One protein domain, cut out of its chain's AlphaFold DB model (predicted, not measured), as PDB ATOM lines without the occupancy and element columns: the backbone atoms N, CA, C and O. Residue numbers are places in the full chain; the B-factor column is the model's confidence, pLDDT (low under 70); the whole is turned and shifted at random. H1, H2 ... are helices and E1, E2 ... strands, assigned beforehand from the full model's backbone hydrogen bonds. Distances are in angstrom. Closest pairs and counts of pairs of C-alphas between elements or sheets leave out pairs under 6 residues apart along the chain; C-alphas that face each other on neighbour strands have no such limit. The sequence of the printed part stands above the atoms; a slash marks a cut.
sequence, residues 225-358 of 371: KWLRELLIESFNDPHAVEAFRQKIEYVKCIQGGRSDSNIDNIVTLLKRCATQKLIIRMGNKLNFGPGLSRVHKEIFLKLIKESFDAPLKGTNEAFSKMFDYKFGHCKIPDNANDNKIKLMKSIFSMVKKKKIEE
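Overview. This is residues 225 to 358 of the 371 residues of an uncharacterized protein of Bacteroides coprocola CAG:162 (UniProt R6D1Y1). Five helices gather into a compact body with a small two-stranded hairpin, E2 and E3, at one end, while a ribbon of two short strands, E1 and E4, lies at the other end of the long axis. In the body H3 and H5 run side by side, H2 packs on H5 at a steeper angle, and H1 packs crosswise on H4. The printed part has 134 residues with five named helices and four named strands, in the order H1 E1 H2 E2 E3 H3 H4 H5 E4; its class is mixed, helices and strands. E1 and E4 are parallel, E2 and E3 antiparallel. The whole is compact, with a radius of gyration of the C-alphas of 15.3 A and spans of 45 by 38 by 26 A.

Arrangement. H1, residues 225 to 235, touches H4, residues 315 to 323, at a steep tilt of 52 degrees, opposite ways; the closest C-alphas, of Ser 234 and Ala 318, are 4.8 A apart. E1, residues 248 to 251, and E4, residues 354 to 357, are parallel neighbours, with N 249 and O 354 2.9 A apart. H2, residues 266 to 275, touches H5, residues 339 to 348, at a tilt of 36 degrees, only just steep, opposite ways; the closest C-alphas, of Cys 273 and Ile 347, are 7.3 A apart. E2, residues 279 to 282, and E3, residues 285 to 288, form an antiparallel hairpin, with N 280 and O 287 2.8 A apart. The closest C-alphas of E3 and H4, of Leu 286 and Phe 323, are 4.8 A apart. H3, residues 294 to 307, touches H5 at a shallow tilt of 20 degrees, the same way; the closest C-alphas, of Ser 307 and Phe 348, are 6.5 A apart. H4 and H5 are apart. In H1, H2, H3, H4 and H5 every O i to N i+4 pair is within hydrogen-bond range.

Along the chain. H1 begins at C-alpha 225, (-6.079, -29.604, 23.554), and is 15.7 A long. H2 is 14.3 A long, H5 14.2 A and H4 12.1 A. H3, the longest helix, spans 20.2 A from C-alpha 294 at (-12.603, -34.320, -3.238). E4 ends at C-alpha 357, (5.453, -61.470, 19.525).

Size, cuts and confidence. The two C-alphas farthest apart, of Lys 252 and Gly 283, are 47.1 A apart. The printed part has no cut. The links H1 to E1, E1 to H2 and H4 to H5 are long. Mean pLDDT of the printed part is 86.5; residues 253 to 261 are under 70.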
ATOM      1  N   LYS A 225      -4.913 -29.703  22.667       92.06
ATOM      2  CA  LYS A 225      -6.079 -29.604  23.554       92.06
ATOM      3  C   LYS A 225      -7.368 -29.416  22.751       92.06
ATOM      4  O   LYS A 225      -8.297 -30.197  22.912       92.06
ATOM      5  N   TRP A 226      -7.364 -28.463  21.818       92.56
ATOM      6  CA  TRP A 226      -8.514 -28.180  20.961       92.56
ATOM      7  C   TRP A 226      -8.901 -29.369  20.068       92.56
ATOM      8  O   TRP A 226     -10.072 -29.710  19.979       92.56
ATOM      9  N   LEU A 227      -7.934 -30.063  19.451       94.75
ATOM     10  CA  LEU A 227      -8.225 -31.274  18.668       94.75
ATOM     11  C   LEU A 227      -8.888 -32.375  19.508       94.75
ATOM     12  O   LEU A 227      -9.735 -33.109  19.001       94.75
ATOM     13  N   ARG A 228      -8.483 -32.506  20.779       96.06
ATOM     14  CA  ARG A 228      -9.072 -33.468  21.716       96.06
ATOM     15  C   ARG A 228     -10.522 -33.101  22.032       96.06
ATOM     16  O   ARG A 228     -11.378 -33.974  21.949       96.06
ATOM     17  N   GLU A 229     -10.791 -31.832  22.330       95.06
ATOM     18  CA  GLU A 229     -12.145 -31.304  22.565       95.06
ATOM     19  C   GLU A 229     -13.036 -31.483  21.328       95.06
ATOM     20  O   GLU A 229     -14.118 -32.053  21.431       95.06
ATOM     21  N   LEU A 230     -12.534 -31.134  20.139       95.25
ATOM     22  CA  LEU A 230     -13.261 -31.289  18.878       95.25
ATOM     23  C   LEU A 230     -13.649 -32.750  18.597       95.25
ATOM     24  O   LEU A 230     -14.761 -33.016  18.136       95.25
ATOM     25  N   LEU A 231     -12.750 -33.707  18.857       95.56
ATOM     26  CA  LEU A 231     -13.053 -35.136  18.721       95.56
ATOM     27  C   LEU A 231     -14.137 -35.571  19.713       95.56
ATOM     28  O   LEU A 231     -15.091 -36.229  19.304       95.56
ATOM     29  N   ILE A 232     -14.019 -35.170  20.983       94.75
ATOM     30  CA  ILE A 232     -15.001 -35.490  22.030       94.75
ATOM     31  C   ILE A 232     -16.390 -34.964  21.652       94.75
ATOM     32  O   ILE A 232     -17.360 -35.717  21.686       94.75
ATOM     33  N   GLU A 233     -16.486 -33.704  21.224       94.56
ATOM     34  CA  GLU A 233     -17.745 -33.077  20.804       94.56
ATOM     35  C   GLU A 233     -18.334 -33.743  19.553       94.56
ATOM     36  O   GLU A 233     -19.534 -34.014  19.478       94.56
ATOM     37  N   SER A 234     -17.492 -34.059  18.567       94.75
ATOM     38  CA  SER A 234     -17.953 -34.607  17.285       94.75
ATOM     39  C   SER A 234     -18.486 -36.034  17.413       94.75
ATOM     40  O   SER A 234     -19.492 -36.375  16.772       94.75
ATOM     41  N   PHE A 235     -17.836 -36.847  18.252       93.69
ATOM     42  CA  PHE A 235     -18.265 -38.205  18.597       93.69
ATOM     43  C   PHE A 235     -19.321 -38.243  19.708       93.69
ATOM     44  O   PHE A 235     -19.992 -39.263  19.848       93.69
ATOM     45  N   ASN A 236     -19.500 -37.148  20.456       93.88
ATOM     46  CA  ASN A 236     -20.282 -37.109  21.693       93.88
ATOM     47  C   ASN A 236     -19.823 -38.190  22.696       93.88
ATOM     48  O   ASN A 236     -20.637 -38.903  23.279       93.88
ATOM     49  N   ASP A 237     -18.501 -38.341  22.838       91.81
ATOM     50  CA  ASP A 237     -17.862 -39.375  23.658       91.81
ATOM     51  C   ASP A 237     -16.572 -38.832  24.311       91.81
ATOM     52  O   ASP A 237     -15.632 -38.471  23.595       91.81
ATOM     53  N   PRO A 238     -16.465 -38.787  25.657       92.38
ATOM     54  CA  PRO A 238     -15.254 -38.339  26.350       92.38
ATOM     55  C   PRO A 238     -14.019 -39.220  26.092       92.38
ATOM     56  O   PRO A 238     -12.897 -38.766  26.326       92.38
ATOM     57  N   HIS A 239     -14.206 -40.448  25.598       92.38
ATOM     58  CA  HIS A 239     -13.152 -41.406  25.253       92.38
ATOM     59  C   HIS A 239     -12.881 -41.492  23.742       92.38
ATOM     60  O   HIS A 239     -12.208 -42.417  23.277       92.38
ATOM     61  N   ALA A 240     -13.375 -40.526  22.955       92.38
ATOM     62  CA  ALA A 240     -13.252 -40.528  21.498       92.38
ATOM     63  C   ALA A 240     -11.802 -40.664  21.006       92.38
ATOM     64  O   ALA A 240     -11.556 -41.311  19.993       92.38
ATOM     65  N   VAL A 241     -10.827 -40.080  21.712       91.25
ATOM     66  CA  VAL A 241      -9.409 -40.166  21.321       91.25
ATOM     67  C   VAL A 241      -8.851 -41.565  21.553       91.25
ATOM     68  O   VAL A 241      -8.167 -42.105  20.686       91.25
ATOM     69  N   GLU A 242      -9.158 -42.162  22.700       92.56
ATOM     70  CA  GLU A 242      -8.710 -43.496  23.090       92.56
ATOM     71  C   GLU A 242      -9.371 -44.595  22.243       92.56
ATOM     72  O   GLU A 242      -8.803 -45.677  22.067       92.56
ATOM     73  N   ALA A 243     -10.537 -44.307  21.660       91.00
ATOM     74  CA  ALA A 243     -11.238 -45.213  20.762       91.00
ATOM     75  C   ALA A 243     -10.476 -45.473  19.442       91.00
ATOM     76  O   ALA A 243     -10.657 -46.530  18.836       91.00
ATOM     77  N   PHE A 244      -9.582 -44.567  19.017       92.62
ATOM     78  CA  PHE A 244      -8.666 -44.781  17.887       92.62
ATOM     79  C   PHE A 244      -7.442 -45.594  18.322       92.62
ATOM     80  O   PHE A 244      -6.351 -45.062  18.544       92.62
ATOM     81  N   ARG A 245      -7.620 -46.913  18.443       90.75
ATOM     82  CA  ARG A 245      -6.560 -47.818  18.906       90.75
ATOM     83  C   ARG A 245      -5.504 -48.054  17.825       90.75
ATOM     84  O   ARG A 245      -5.801 -48.083  16.634       90.75
ATOM     85  N   GLN A 246      -4.256 -48.238  18.248       89.81
ATOM     86  CA  GLN A 246      -3.168 -48.634  17.351       89.81
ATOM     87  C   GLN A 246      -3.406 -50.051  16.827       89.81
ATOM     88  O   GLN A 246      -3.731 -50.947  17.610       89.81
ATOM     89  N   LYS A 247      -3.173 -50.265  15.530       87.00
ATOM     90  CA  LYS A 247      -3.259 -51.603  14.937       87.00
ATOM     91  C   LYS A 247      -2.170 -52.519  15.472       87.00
ATOM     92  O   LYS A 247      -1.042 -52.083  15.703       87.00
ATOM     93  N   ILE A 248      -2.510 -53.793  15.632       84.50
ATOM     94  CA  ILE A 248      -1.567 -54.826  16.059       84.50
ATOM     95  C   ILE A 248      -0.702 -55.261  14.872       84.50
ATOM     96  O   ILE A 248      -1.202 -55.493  13.774       84.50
ATOM     97  N   GLU A 249       0.599 -55.393  15.109       82.81
ATOM     98  CA  GLU A 249       1.563 -55.981  14.182       82.81
ATOM     99  C   GLU A 249       2.254 -57.162  14.866       82.81
ATOM    100  O   GLU A 249       2.924 -56.996  15.888       82.81
ATOM    101  N   TYR A 250       2.072 -58.360  14.316       80.50
ATOM    102  CA  TYR A 250       2.745 -59.556  14.803       80.50
ATOM    103  C   TYR A 250       4.182 -59.592  14.276       80.50
ATOM    104  O   TYR A 250       4.420 -59.401  13.084       80.50
ATOM    105  N   VAL A 251       5.153 -59.778  15.173       80.12
ATOM    106  CA  VAL A 251       6.581 -59.814  14.834       80.12
ATOM    107  C   VAL A 251       7.248 -61.061  15.405       80.12
ATOM    108  O   VAL A 251       6.996 -61.457  16.538       80.12
ATOM    109  N   LYS A 252       8.146 -61.671  14.626       75.00
ATOM    110  CA  LYS A 252       8.842 -62.918  14.999       75.00
ATOM    111  C   LYS A 252       9.801 -62.779  16.185       75.00
ATOM    112  O   LYS A 252      10.060 -63.763  16.864       75.00
ATOM    113  N   CYS A 253      10.352 -61.588  16.410       63.91
ATOM    114  CA  CYS A 253      11.207 -61.234  17.548       63.91
ATOM    115  C   CYS A 253      11.090 -59.722  17.783       63.91
ATOM    116  O   CYS A 253      11.204 -58.954  16.820       63.91
ATOM    117  N   ILE A 254      10.924 -59.272  19.033       62.47
ATOM    118  CA  ILE A 254      11.053 -57.845  19.360       62.47
ATOM    119  C   ILE A 254      12.543 -57.486  19.343       62.47
ATOM    120  O   ILE A 254      13.253 -57.586  20.337       62.47
ATOM    121  N   GLN A 255      13.047 -57.069  18.183       54.69
ATOM    122  CA  GLN A 255      14.359 -56.432  18.114       54.69
ATOM    123  C   GLN A 255      14.236 -54.990  18.622       54.69
ATOM    124  O   GLN A 255      13.374 -54.240  18.158       54.69
ATOM    125  N   GLY A 256      15.112 -54.594  19.552       51.66
ATOM    126  CA  GLY A 256      15.210 -53.248  20.139       51.66
ATOM    127  C   GLY A 256      15.683 -52.154  19.170       51.66
ATOM    128  O   GLY A 256      16.410 -51.246  19.565       51.66
ATOM    129  N   GLY A 257      15.311 -52.241  17.892       47.84
ATOM    130  CA  GLY A 257      15.573 -51.204  16.905       47.84
ATOM    131  C   GLY A 257      14.641 -50.016  17.129       47.84
ATOM    132  O   GLY A 257      13.421 -50.186  17.203       47.84
ATOM    133  N   ARG A 258      15.212 -48.809  17.220       42.62
ATOM    134  CA  ARG A 258      14.452 -47.552  17.166       42.62
ATOM    135  C   ARG A 258      13.595 -47.563  15.902       42.62
ATOM    136  O   ARG A 258      14.113 -47.534  14.794       42.62
ATOM    137  N   SER A 259      12.283 -47.643  16.079       50.00
ATOM    138  CA  SER A 259      11.341 -47.348  15.009       50.00
ATOM    139  C   SER A 259      11.239 -45.831  14.878       50.00
ATOM    140  O   SER A 259      10.958 -45.164  15.868       50.00
ATOM    141  N   ASP A 260      11.414 -45.302  13.665       54.28
ATOM    142  CA  ASP A 260      11.210 -43.877  13.346       54.28
ATOM    143  C   ASP A 260       9.731 -43.436  13.429       54.28
ATOM    144  O   ASP A 260       9.402 -42.272  13.190       54.28
ATOM    145  N   SER A 261       8.814 -44.349  13.775       61.84
ATOM    146  CA  SER A 261       7.407 -44.019  14.000       61.84
ATOM    147  C   SER A 261       7.257 -43.244  15.313       61.84
ATOM    148  O   SER A 261       7.667 -43.700  16.380       61.84
ATOM    149  N   ASN A 262       6.680 -42.043  15.249       79.69
ATOM    150  CA  ASN A 262       6.561 -41.123  16.387       79.69
ATOM    151  C   ASN A 262       5.124 -40.636  16.641       79.69
ATOM    152  O   ASN A 262       4.913 -39.786  17.506       79.69
ATOM    153  N   ILE A 263       4.135 -41.159  15.909       89.62
ATOM    154  CA  ILE A 263       2.734 -40.763  16.055       89.62
ATOM    155  C   ILE A 263       1.985 -41.817  16.875       89.62
ATOM    156  O   ILE A 263       1.679 -42.904  16.387       89.62
ATOM    157  N   ASP A 264       1.677 -41.472  18.126       87.50
ATOM    158  CA  ASP A 264       1.095 -42.410  19.095       87.50
ATOM    159  C   ASP A 264      -0.437 -42.474  19.076       87.50
ATOM    160  O   ASP A 264      -1.010 -43.496  19.447       87.50
ATOM    161  N   ASN A 265      -1.110 -41.398  18.666       93.12
ATOM    162  CA  ASN A 265      -2.569 -41.296  18.686       93.12
ATOM    163  C   ASN A 265      -3.097 -40.381  17.568       93.12
ATOM    164  O   ASN A 265      -2.335 -39.666  16.906       93.12
ATOM    165  N   ILE A 266      -4.421 -40.390  17.387       95.56
ATOM    166  CA  ILE A 266      -5.108 -39.619  16.345       95.56
ATOM    167  C   ILE A 266      -4.891 -38.102  16.475       95.56
ATOM    168  O   ILE A 266      -4.730 -37.422  15.465       95.56
ATOM    169  N   VAL A 267      -4.797 -37.556  17.692       96.12
ATOM    170  CA  VAL A 267      -4.561 -36.117  17.908       96.12
ATOM    171  C   VAL A 267      -3.174 -35.712  17.403       96.12
ATOM    172  O   VAL A 267      -3.038 -34.711  16.696       96.12
ATOM    173  N   THR A 268      -2.143 -36.500  17.712       94.12
ATOM    174  CA  THR A 268      -0.778 -36.263  17.219       94.12
ATOM    175  C   THR A 268      -0.714 -36.383  15.696       94.12
ATOM    176  O   THR A 268      -0.048 -35.565  15.057       94.12
ATOM    177  N   LEU A 269      -1.452 -37.332  15.100       96.12
ATOM    178  CA  LEU A 269      -1.558 -37.451  13.643       96.12
ATOM    179  C   LEU A 269      -2.161 -36.185  13.027       96.12
ATOM    180  O   LEU A 269      -1.555 -35.584  12.142       96.12
ATOM    181  N   LEU A 270      -3.326 -35.751  13.515       96.38
ATOM    182  CA  LEU A 270      -4.008 -34.556  13.012       96.38
ATOM    183  C   LEU A 270      -3.122 -33.311  13.159       96.38
ATOM    184  O   LEU A 270      -2.997 -32.528  12.219       96.38
ATOM    185  N   LYS A 271      -2.407 -33.163  14.279       93.94
ATOM    186  CA  LYS A 271      -1.447 -32.067  14.473       93.94
ATOM    187  C   LYS A 271      -0.284 -32.111  13.473       93.94
ATOM    188  O   LYS A 271       0.167 -31.067  12.995       93.94
ATOM    189  N   ARG A 272       0.201 -33.304  13.116       93.25
ATOM    190  CA  ARG A 272       1.235 -33.466  12.082       93.25
ATOM    191  C   ARG A 272       0.698 -33.101  10.699       93.25
ATOM    192  O   ARG A 272       1.369 -32.361   9.983       93.25
ATOM    193  N   CYS A 273      -0.518 -33.530  10.361       94.81
ATOM    194  CA  CYS A 273      -1.212 -33.122   9.136       94.81
ATOM    195  C   CYS A 273      -1.386 -31.597   9.062       94.81
ATOM    196  O   CYS A 273      -1.164 -31.010   8.005       94.81
ATOM    197  N   ALA A 274      -1.702 -30.948  10.187       91.19
ATOM    198  CA  ALA A 274      -1.801 -29.493  10.279       91.19
ATOM    199  C   ALA A 274      -0.461 -28.795  10.012       91.19
ATOM    200  O   ALA A 274      -0.389 -27.843   9.241       91.19
ATOM    201  N   THR A 275       0.627 -29.320  10.587       88.62
ATOM    202  CA  THR A 275       1.992 -28.802  10.368       88.62
ATOM    203  C   THR A 275       2.400 -28.869   8.892       88.62
ATOM    204  O   THR A 275       3.170 -28.043   8.418       88.62
ATOM    205  N   GLN A 276       1.870 -29.848   8.157       89.56
ATOM    206  CA  GLN A 276       2.108 -30.041   6.725       89.56
ATOM    207  C   GLN A 276       1.040 -29.369   5.845       89.56
ATOM    208  O   GLN A 276       0.947 -29.668   4.659       89.56
ATOM    209  N   LYS A 277       0.213 -28.480   6.422       86.62
ATOM    210  CA  LYS A 277      -0.868 -27.746   5.743       86.62
ATOM    211  C   LYS A 277      -1.881 -28.644   5.011       86.62
ATOM    212  O   LYS A 277      -2.548 -28.193   4.088       86.62
ATOM    213  N   LEU A 278      -2.027 -29.911   5.411       91.12
ATOM    214  CA  LEU A 278      -3.054 -30.809   4.862       91.12
ATOM    215  C   LEU A 278      -4.432 -30.524   5.459       91.12
ATOM    216  O   LEU A 278      -5.457 -30.709   4.805       91.12
ATOM    217  N   ILE A 279      -4.447 -30.067   6.707       94.31
ATOM    218  CA  ILE A 279      -5.641 -29.597   7.397       94.31
ATOM    219  C   ILE A 279      -5.338 -28.245   8.031       94.31
ATOM    220  O   ILE A 279      -4.198 -27.963   8.399       94.31
ATOM    221  N   ILE A 280      -6.363 -27.425   8.170       85.75
ATOM    222  CA  ILE A 280      -6.309 -26.111   8.802       85.75
ATOM    223  C   ILE A 280      -7.475 -25.997   9.777       85.75
ATOM    224  O   ILE A 280      -8.471 -26.710   9.643       85.75
ATOM    225  N   ARG A 281      -7.362 -25.123  10.773       86.88
ATOM    226  CA  ARG A 281      -8.505 -24.774  11.614       86.88
ATOM    227  C   ARG A 281      -9.260 -23.637  10.947       86.88
ATOM    228  O   ARG A 281      -8.652 -22.670  10.508       86.88
ATOM    229  N   MET A 282     -10.576 -23.769  10.888       76.62
ATOM    230  CA  MET A 282     -11.484 -22.762  10.361       76.62
ATOM    231  C   MET A 282     -12.602 -22.584  11.384       76.62
ATOM    232  O   MET A 282     -13.531 -23.388  11.464       76.62
ATOM    233  N   GLY A 283     -12.451 -21.576  12.242       75.00
ATOM    234  CA  GLY A 283     -13.332 -21.401  13.392       75.00
ATOM    235  C   GLY A 283     -13.283 -22.596  14.354       75.00
ATOM    236  O   GLY A 283     -12.215 -23.040  14.788       75.00
ATOM    237  N   ASN A 284     -14.457 -23.120  14.699       79.81
ATOM    238  CA  ASN A 284     -14.622 -24.294  15.558       79.81
ATOM    239  C   ASN A 284     -14.525 -25.630  14.803       79.81
ATOM    240  O   ASN A 284     -14.719 -26.680  15.406       79.81
ATOM    241  N   LYS A 285     -14.210 -25.607  13.506       87.50
ATOM    242  CA  LYS A 285     -14.080 -26.794  12.659       87.50
ATOM    243  C   LYS A 285     -12.661 -26.923  12.103       87.50
ATOM    244  O   LYS A 285     -11.836 -26.009  12.172       87.50
ATOM    245  N   LEU A 286     -12.375 -28.083  11.534       92.44
ATOM    246  CA  LEU A 286     -11.267 -28.289  10.613       92.44
ATOM    247  C   LEU A 286     -11.731 -27.999   9.184       92.44
ATOM    248  O   LEU A 286     -12.893 -28.168   8.833       92.44
ATOM    249  N   ASN A 287     -10.796 -27.600   8.337       90.00
ATOM    250  CA  ASN A 287     -10.959 -27.628   6.894       90.00
ATOM    251  C   ASN A 287      -9.726 -28.296   6.277       90.00
ATOM    252  O   ASN A 287      -8.689 -28.458   6.925       90.00
ATOM    253  N   PHE A 288      -9.836 -28.713   5.026       89.12
ATOM    254  CA  PHE A 288      -8.691 -29.182   4.262       89.12
ATOM    255  C   PHE A 288      -7.877 -27.988   3.767       89.12
ATOM    256  O   PHE A 288      -8.434 -26.951   3.413       89.12
ATOM    257  N   GLY A 289      -6.555 -28.143   3.753       82.19
ATOM    258  CA  GLY A 289      -5.660 -27.132   3.203       82.19
ATOM    259  C   GLY A 289      -5.837 -26.902   1.693       82.19
ATOM    260  O   GLY A 289      -6.529 -27.669   1.008       82.19
ATOM    261  N   PRO A 290      -5.202 -25.847   1.158       74.88
ATOM    262  CA  PRO A 290      -5.404 -25.405  -0.218       74.88
ATOM    263  C   PRO A 290      -5.061 -26.470  -1.275       74.88
ATOM    264  O   PRO A 290      -4.161 -27.315  -1.141       74.88
ATOM    265  N   GLY A 291      -5.849 -26.453  -2.351       74.00
ATOM    266  CA  GLY A 291      -5.747 -27.354  -3.498       74.00
ATOM    267  C   GLY A 291      -6.010 -28.844  -3.215       74.00
ATOM    268  O   GLY A 291      -5.583 -29.688  -4.007       74.00
ATOM    269  N   LEU A 292      -6.622 -29.223  -2.087       82.94
ATOM    270  CA  LEU A 292      -7.048 -30.608  -1.837       82.94
ATOM    271  C   LEU A 292      -8.424 -30.869  -2.474       82.94
ATOM    272  O   LEU A 292      -9.466 -30.446  -1.972       82.94
ATOM    273  N   SER A 293      -8.425 -31.598  -3.592       87.44
ATOM    274  CA  SER A 293      -9.645 -32.049  -4.286       87.44
ATOM    275  C   SER A 293     -10.478 -33.040  -3.454       87.44
ATOM    276  O   SER A 293     -10.004 -33.594  -2.462       87.44
ATOM    277  N   ARG A 294     -11.711 -33.336  -3.894       88.56
ATOM    278  CA  ARG A 294     -12.603 -34.320  -3.238       88.56
ATOM    279  C   ARG A 294     -11.946 -35.694  -3.047       88.56
ATOM    280  O   ARG A 294     -12.072 -36.282  -1.979       88.56
ATOM    281  N   VAL A 295     -11.179 -36.164  -4.033       89.88
ATOM    282  CA  VAL A 295     -10.463 -37.452  -3.957       89.88
ATOM    283  C   VAL A 295      -9.459 -37.463  -2.802       89.88
ATOM    284  O   VAL A 295      -9.398 -38.437  -2.055       89.88
ATOM    285  N   HIS A 296      -8.721 -36.369  -2.596       92.50
ATOM    286  CA  HIS A 296      -7.782 -36.266  -1.478       92.50
ATOM    287  C   HIS A 296      -8.486 -36.363  -0.122       92.50
ATOM    288  O   HIS A 296      -7.978 -37.022   0.782       92.50
ATOM    289  N   LYS A 297      -9.661 -35.737   0.008       93.25
ATOM    290  CA  LYS A 297     -10.465 -35.752   1.239       93.25
ATOM    291  C   LYS A 297     -10.920 -37.174   1.571       93.25
ATOM    292  O   LYS A 297     -10.727 -37.632   2.693       93.25
ATOM    293  N   GLU A 298     -11.434 -37.916   0.589       93.00
ATOM    294  CA  GLU A 298     -11.819 -39.324   0.783       93.00
ATOM    295  C   GLU A 298     -10.615 -40.211   1.145       93.00
ATOM    296  O   GLU A 298     -10.702 -41.043   2.053       93.00
ATOM    297  N   ILE A 299      -9.467 -40.005   0.488       93.81
ATOM    298  CA  ILE A 299      -8.222 -40.724   0.801       93.81
ATOM    299  C   ILE A 299      -7.762 -40.432   2.228       93.81
ATOM    300  O   ILE A 299      -7.353 -41.356   2.925       93.81
ATOM    301  N   PHE A 300      -7.856 -39.186   2.689       95.69
ATOM    302  CA  PHE A 300      -7.485 -38.814   4.050       95.69
ATOM    303  C   PHE A 300      -8.249 -39.642   5.092       95.69
ATOM    304  O   PHE A 300      -7.629 -40.267   5.954       95.69
ATOM    305  N   LEU A 301      -9.581 -39.730   4.986       94.81
ATOM    306  CA  LEU A 301     -10.374 -40.525   5.932       94.81
ATOM    307  C   LEU A 301     -10.132 -42.034   5.775       94.81
ATOM    308  O   LEU A 301     -10.104 -42.759   6.772       94.81
ATOM    309  N   LYS A 302      -9.918 -42.515   4.544       93.12
ATOM    310  CA  LYS A 302      -9.518 -43.906   4.291       93.12
ATOM    311  C   LYS A 302      -8.217 -44.241   5.026       93.12
ATOM    312  O   LYS A 302      -8.184 -45.215   5.772       93.12
ATOM    313  N   LEU A 303      -7.193 -43.397   4.902       94.56
ATOM    314  CA  LEU A 303      -5.906 -43.591   5.567       94.56
ATOM    315  C   LEU A 303      -6.035 -43.569   7.099       94.56
ATOM    316  O   LEU A 303      -5.332 -44.324   7.769       94.56
ATOM    317  N   ILE A 304      -6.953 -42.777   7.672       94.50
ATOM    318  CA  ILE A 304      -7.215 -42.789   9.125       94.50
ATOM    319  C   ILE A 304      -7.680 -44.180   9.568       94.50
ATOM    320  O   ILE A 304      -7.122 -44.746  10.506       94.50
ATOM    321  N   LYS A 305      -8.662 -44.753   8.865       92.31
ATOM    322  CA  LYS A 305      -9.202 -46.095   9.152       92.31
ATOM    323  C   LYS A 305      -8.207 -47.220   8.851       92.31
ATOM    324  O   LYS A 305      -8.278 -48.308   9.418       92.31
ATOM    325  N   GLU A 306      -7.279 -46.984   7.932       91.31
ATOM    326  CA  GLU A 306      -6.198 -47.925   7.647       91.31
ATOM    327  C   GLU A 306      -5.105 -47.881   8.719       91.31
ATOM    328  O   GLU A 306      -4.543 -48.931   9.031       91.31
ATOM    329  N   SER A 307      -4.861 -46.716   9.325       91.81
ATOM    330  CA  SER A 307      -3.783 -46.506  10.303       91.81
ATOM    331  C   SER A 307      -4.190 -46.810  11.747       91.81
ATOM    332  O   SER A 307      -3.348 -47.208  12.547       91.81
ATOM    333  N   PHE A 308      -5.475 -46.669  12.078       92.50
ATOM    334  CA  PHE A 308      -6.030 -46.971  13.399       92.50
ATOM    335  C   PHE A 308      -7.146 -48.010  13.308       92.50
ATOM    336  O   PHE A 308      -7.868 -48.072  12.313       92.50
ATOM    337  N   ASP A 309      -7.349 -48.766  14.383       90.62
ATOM    338  CA  ASP A 309      -8.601 -49.484  14.632       90.62
ATOM    339  C   ASP A 309      -9.660 -48.472  15.086       90.62
ATOM    340  O   ASP A 309     -10.000 -48.367  16.265       90.62
ATOM    341  N   ALA A 310     -10.112 -47.661  14.129       87.00
ATOM    342  CA  ALA A 310     -11.087 -46.601  14.341       87.00
ATOM    343  C   ALA A 310     -12.470 -47.166  14.730       87.00
ATOM    344  O   ALA A 310     -12.825 -48.273  14.307       87.00
ATOM    345  N   PRO A 311     -13.301 -46.400  15.462       85.81
ATOM    346  CA  PRO A 311     -14.672 -46.799  15.774       85.81
ATOM    347  C   PRO A 311     -15.469 -47.161  14.511       85.81
ATOM    348  O   PRO A 311     -15.591 -46.357  13.582       85.81
ATOM    349  N   LEU A 312     -16.035 -48.372  14.469       76.12
ATOM    350  CA  LEU A 312     -16.764 -48.873  13.293       76.12
ATOM    351  C   LEU A 312     -18.020 -48.047  12.975       76.12
ATOM    352  O   LEU A 312     -18.364 -47.876  11.808       76.12
ATOM    353  N   LYS A 313     -18.697 -47.529  14.006       79.50
ATOM    354  CA  LYS A 313     -19.862 -46.643  13.882       79.50
ATOM    355  C   LYS A 313     -19.468 -45.213  14.238       79.50
ATOM    356  O   LYS A 313     -18.682 -45.005  15.155       79.50
ATOM    357  N   GLY A 314     -20.025 -44.237  13.524       86.06
ATOM    358  CA  GLY A 314     -19.893 -42.819  13.861       86.06
ATOM    359  C   GLY A 314     -18.622 -42.134  13.356       86.06
ATOM    360  O   GLY A 314     -18.585 -40.910  13.348       86.06
ATOM    361  N   THR A 315     -17.597 -42.865  12.892       92.31
ATOM    362  CA  THR A 315     -16.355 -42.234  12.401       92.31
ATOM    363  C   THR A 315     -16.603 -41.318  11.202       92.31
ATOM    364  O   THR A 315     -16.068 -40.214  11.167       92.31
ATOM    365  N   ASN A 316     -17.420 -41.732  10.228       92.56
ATOM    366  CA  ASN A 316     -17.729 -40.875   9.080       92.56
ATOM    367  C   ASN A 316     -18.506 -39.635   9.517       92.56
ATOM    368  O   ASN A 316     -18.149 -38.529   9.134       92.56
ATOM    369  N   GLU A 317     -19.546 -39.824  10.325       93.50
ATOM    370  CA  GLU A 317     -20.418 -38.756  10.800       93.50
ATOM    371  C   GLU A 317     -19.645 -37.737  11.642       93.50
ATOM    372  O   GLU A 317     -19.777 -36.534  11.422       93.50
ATOM    373  N   ALA A 318     -18.801 -38.201  12.565       94.44
ATOM    374  CA  ALA A 318     -17.973 -37.341  13.396       94.44
ATOM    375  C   ALA A 318     -16.968 -36.553  12.550       94.44
ATOM    376  O   ALA A 318     -16.915 -35.332  12.660       94.44
ATOM    377  N   PHE A 319     -16.239 -37.204  11.637       95.50
ATOM    378  CA  PHE A 319     -15.333 -36.489  10.734       95.50
ATOM    379  C   PHE A 319     -16.084 -35.524   9.812       95.50
ATOM    380  O   PHE A 319     -15.587 -34.435   9.537       95.50
ATOM    381  N   SER A 320     -17.298 -35.862   9.378       93.81
ATOM    382  CA  SER A 320     -18.128 -34.944   8.605       93.81
ATOM    383  C   SER A 320     -18.517 -33.694   9.383       93.81
ATOM    384  O   SER A 320     -18.460 -32.609   8.811       93.81
ATOM    385  N   LYS A 321     -18.834 -33.815  10.678       93.19
ATOM    386  CA  LYS A 321     -19.048 -32.654  11.558       93.19
ATOM    387  C   LYS A 321     -17.770 -31.833  11.726       93.19
ATOM    388  O   LYS A 321     -17.817 -30.612  11.606       93.19
ATOM    389  N   MET A 322     -16.636 -32.504  11.952       95.50
ATOM    390  CA  MET A 322     -15.339 -31.850  12.145       95.50
ATOM    391  C   MET A 322     -14.902 -31.050  10.920       95.50
ATOM    392  O   MET A 322     -14.323 -29.990  11.097       95.50
ATOM    393  N   PHE A 323     -15.142 -31.553   9.705       92.56
ATOM    394  CA  PHE A 323     -14.631 -30.968   8.456       92.56
ATOM    395  C   PHE A 323     -15.671 -30.204   7.628       92.56
ATOM    396  O   PHE A 323     -15.344 -29.710   6.550       92.56
ATOM    397  N   ASP A 324     -16.928 -30.171   8.078       85.38
ATOM    398  CA  ASP A 324     -18.078 -29.707   7.288       85.38
ATOM    399  C   ASP A 324     -18.148 -30.340   5.885       85.38
ATOM    400  O   ASP A 324     -18.493 -29.716   4.883       85.38
ATOM    401  N   TYR A 325     -17.750 -31.609   5.803       88.81
ATOM    402  CA  TYR A 325     -17.597 -32.347   4.556       88.81
ATOM    403  C   TYR A 325     -18.213 -33.732   4.708       88.81
ATOM    404  O   TYR A 325     -17.753 -34.553   5.497       88.81
ATOM    405  N   LYS A 326     -19.261 -34.025   3.938       90.06
ATOM    406  CA  LYS A 326     -19.898 -35.346   3.950       90.06
ATOM    407  C   LYS A 326     -18.938 -36.375   3.351       90.06
ATOM    408  O   LYS A 326     -18.672 -36.280   2.170       90.06
ATOM    409  N   PHE A 327     -18.428 -37.354   4.089       88.69
ATOM    410  CA  PHE A 327     -17.543 -38.380   3.508       88.69
ATOM    411  C   PHE A 327     -18.333 -39.502   2.814       88.69
ATOM    412  O   PHE A 327     -19.499 -39.737   3.135       88.69
ATOM    413  N   GLY A 328     -17.698 -40.220   1.881       79.06
ATOM    414  CA  GLY A 328     -18.248 -41.432   1.262       79.06
ATOM    415  C   GLY A 328     -19.124 -41.214   0.024       79.06
ATOM    416  O   GLY A 328     -19.924 -42.084  -0.306       79.06
ATOM    417  N   HIS A 329     -18.999 -40.077  -0.667       73.12
ATOM    418  CA  HIS A 329     -19.809 -39.761  -1.858       73.12
ATOM    419  C   HIS A 329     -19.032 -39.801  -3.184       73.12
ATOM    420  O   HIS A 329     -19.597 -39.505  -4.235       73.12
ATOM    421  N   CYS A 330     -17.745 -40.156  -3.165       74.25
ATOM    422  CA  CYS A 330     -16.919 -40.273  -4.365       74.25
ATOM    423  C   CYS A 330     -16.136 -41.592  -4.357       74.25
ATOM    424  O   CYS A 330     -15.640 -42.022  -3.316       74.25
ATOM    425  N   LYS A 331     -16.015 -42.237  -5.525       79.69
ATOM    426  CA  LYS A 331     -15.132 -43.397  -5.696       79.69
ATOM    427  C   LYS A 331     -13.683 -42.918  -5.759       79.69
ATOM    428  O   LYS A 331     -13.360 -42.029  -6.541       79.69
ATOM    429  N   ILE A 332     -12.817 -43.525  -4.954       83.62
ATOM    430  CA  ILE A 332     -11.372 -43.283  -5.006       83.62
ATOM    431  C   ILE A 332     -10.816 -44.048  -6.219       83.62
ATOM    432  O   ILE A 332     -10.997 -45.263  -6.262       83.62
ATOM    433  N   PRO A 333     -10.162 -43.385  -7.193       81.75
ATOM    434  CA  PRO A 333      -9.535 -44.069  -8.321       81.75
ATOM    435  C   PRO A 333      -8.409 -44.999  -7.857       81.75
ATOM    436  O   PRO A 333      -7.599 -44.611  -7.012       81.75
ATOM    437  N   ASP A 334      -8.306 -46.187  -8.454       75.12
ATOM    438  CA  ASP A 334      -7.305 -47.197  -8.071       75.12
ATOM    439  C   ASP A 334      -5.854 -46.718  -8.275       75.12
ATOM    440  O   ASP A 334      -4.938 -47.162  -7.583       75.12
ATOM    441  N   ASN A 335      -5.638 -45.764  -9.185       76.94
ATOM    442  CA  ASN A 335      -4.333 -45.205  -9.541       76.94
ATOM    443  C   ASN A 335      -4.048 -43.814  -8.935       76.94
ATOM    444  O   ASN A 335      -3.079 -43.167  -9.334       76.94
ATOM    445  N   ALA A 336      -4.861 -43.333  -7.988       77.75
ATOM    446  CA  ALA A 336      -4.675 -42.011  -7.391       77.75
ATOM    447  C   ALA A 336      -3.328 -41.924  -6.636       77.75
ATOM    448  O   ALA A 336      -3.130 -42.570  -5.599       77.75
ATOM    449  N   ASN A 337      -2.377 -41.146  -7.169       85.19
ATOM    450  CA  ASN A 337      -1.001 -41.122  -6.660       85.19
ATOM    451  C   ASN A 337      -0.225 -39.822  -6.962       85.19
ATOM    452  O   ASN A 337       0.910 -39.856  -7.447       85.19
ATOM    453  N   ASP A 338      -0.820 -38.668  -6.675       90.81
ATOM    454  CA  ASP A 338      -0.126 -37.378  -6.751       90.81
ATOM    455  C   ASP A 338       0.755 -37.089  -5.514       90.81
ATOM    456  O   ASP A 338       0.842 -37.871  -4.562       90.81
ATOM    457  N   ASN A 339       1.428 -35.934  -5.529       90.00
ATOM    458  CA  ASN A 339       2.333 -35.508  -4.461       90.00
ATOM    459  C   ASN A 339       1.629 -35.309  -3.107       90.00
ATOM    460  O   ASN A 339       2.227 -35.599  -2.071       90.00
ATOM    461  N   LYS A 340       0.364 -34.874  -3.090       90.88
ATOM    462  CA  LYS A 340      -0.401 -34.689  -1.848       90.88
ATOM    463  C   LYS A 340      -0.789 -36.040  -1.257       90.88
ATOM    464  O   LYS A 340      -0.675 -36.238  -0.050       90.88
ATOM    465  N   ILE A 341      -1.163 -37.003  -2.100       93.69
ATOM    466  CA  ILE A 341      -1.422 -38.388  -1.688       93.69
ATOM    467  C   ILE A 341      -0.152 -39.043  -1.142       93.69
ATOM    468  O   ILE A 341      -0.206 -39.695  -0.099       93.69
ATOM    469  N   LYS A 342       0.997 -38.856  -1.801       94.06
ATOM    470  CA  LYS A 342       2.291 -39.362  -1.315       94.06
ATOM    471  C   LYS A 342       2.654 -38.766   0.045       94.06
ATOM    472  O   LYS A 342       3.038 -39.513   0.942       94.06
ATOM    473  N   LEU A 343       2.465 -37.457   0.222       93.06
ATOM    474  CA  LEU A 343       2.672 -36.779   1.502       93.06
ATOM    475  C   LEU A 343       1.755 -37.342   2.597       93.06
ATOM    476  O   LEU A 343       2.239 -37.694   3.670       93.06
ATOM    477  N   MET A 344       0.455 -37.498   2.319       95.62
ATOM    478  CA  MET A 344      -0.483 -38.130   3.253       95.62
ATOM    479  C   MET A 344      -0.016 -39.541   3.629       95.62
ATOM    480  O   MET A 344       0.170 -39.828   4.805       95.62
ATOM    481  N   LYS A 345       0.276 -40.408   2.653       94.56
ATOM    482  CA  LYS A 345       0.774 -41.769   2.919       94.56
ATOM    483  C   LYS A 345       2.051 -41.766   3.767       94.56
ATOM    484  O   LYS A 345       2.156 -42.566   4.692       94.56
ATOM    485  N   SER A 346       2.981 -40.849   3.493       94.06
ATOM    486  CA  SER A 346       4.232 -40.707   4.248       94.06
ATOM    487  C   SER A 346       4.023 -40.283   5.699       94.06
ATOM    488  O   SER A 346       4.809 -40.674   6.551       94.06
ATOM    489  N   ILE A 347       3.020 -39.456   5.997       94.12
ATOM    490  CA  ILE A 347       2.720 -39.043   7.376       94.12
ATOM    491  C   ILE A 347       2.021 -40.183   8.117       94.12
ATOM    492  O   ILE A 347       2.350 -40.486   9.259       94.12
ATOM    493  N   PHE A 348       1.059 -40.829   7.461       94.44
ATOM    494  CA  PHE A 348       0.247 -41.880   8.065       94.44
ATOM    495  C   PHE A 348       1.046 -43.168   8.306       94.44
ATOM    496  O   PHE A 348       0.785 -43.870   9.279       94.44
ATOM    497  N   SER A 349       2.088 -43.442   7.512       91.88
ATOM    498  CA  SER A 349       3.022 -44.543   7.782       91.88
ATOM    499  C   SER A 349       3.842 -44.357   9.066       91.88
ATOM    500  O   SER A 349       4.399 -45.330   9.570       91.88
ATOM    501  N   MET A 350       3.896 -43.141   9.629       91.62
ATOM    502  CA  MET A 350       4.563 -42.853  10.907       91.62
ATOM    503  C   MET A 350       3.693 -43.181  12.133       91.62
ATOM    504  O   MET A 350       4.160 -43.015  13.266       91.62
ATOM    505  N   VAL A 351       2.439 -43.612  11.937       91.75
ATOM    506  CA  VAL A 351       1.556 -44.070  13.020       91.75
ATOM    507  C   VAL A 351       2.104 -45.365  13.603       91.75
ATOM    508  O   VAL A 351       2.336 -46.342  12.888       91.75
ATOM    509  N   LYS A 352       2.322 -45.375  14.923       88.12
ATOM    510  CA  LYS A 352       2.848 -46.552  15.610       88.12
ATOM    511  C   LYS A 352       1.847 -47.699  15.554       88.12
ATOM    512  O   LYS A 352       0.660 -47.529  15.833       88.12
ATOM    513  N   LYS A 353       2.367 -48.890  15.273       87.12
ATOM    514  CA  LYS A 353       1.645 -50.149  15.443       87.12
ATOM    515  C   LYS A 353       2.039 -50.796  16.766       87.12
ATOM    516  O   LYS A 353       3.199 -50.734  17.181       87.12
ATOM    517  N   LYS A 354       1.081 -51.452  17.413       83.06
ATOM    518  CA  LYS A 354       1.316 -52.224  18.632       83.06
ATOM    519  C   LYS A 354       1.954 -53.561  18.259       83.06
ATOM    520  O   LYS A 354       1.281 -54.436  17.721       83.06
ATOM    521  N   LYS A 355       3.245 -53.728  18.548       82.56
ATOM    522  CA  LYS A 355       3.967 -54.977  18.267       82.56
ATOM    523  C   LYS A 355       3.616 -56.063  19.285       82.56
ATOM    524  O   LYS A 355       3.661 -55.807  20.487       82.56
ATOM    525  N   ILE A 356       3.286 -57.260  18.806       79.50
ATOM    526  CA  ILE A 356       3.068 -58.466  19.621       79.50
ATOM    527  C   ILE A 356       3.962 -59.583  19.075       79.50
ATOM    528  O   ILE A 356       4.060 -59.752  17.863       79.50
ATOM    529  N   GLU A 357       4.633 -60.331  19.951       77.38
ATOM    530  CA  GLU A 357       5.453 -61.470  19.525       77.38
ATOM    531  C   GLU A 357       4.592 -62.627  19.022       77.38
ATOM    532  O   GLU A 357       3.636 -63.042  19.682       77.38
ATOM    533  N   GLU A 358       4.962 -63.175  17.865       74.19
ATOM    534  CA  GLU A 358       4.420 -64.441  17.376       74.19
ATOM    535  C   GLU A 358       4.883 -65.572  18.307       74.19
ATOM    536  O   GLU A 358       6.016 -66.049  18.215       74.19
TER     537      GLU A 358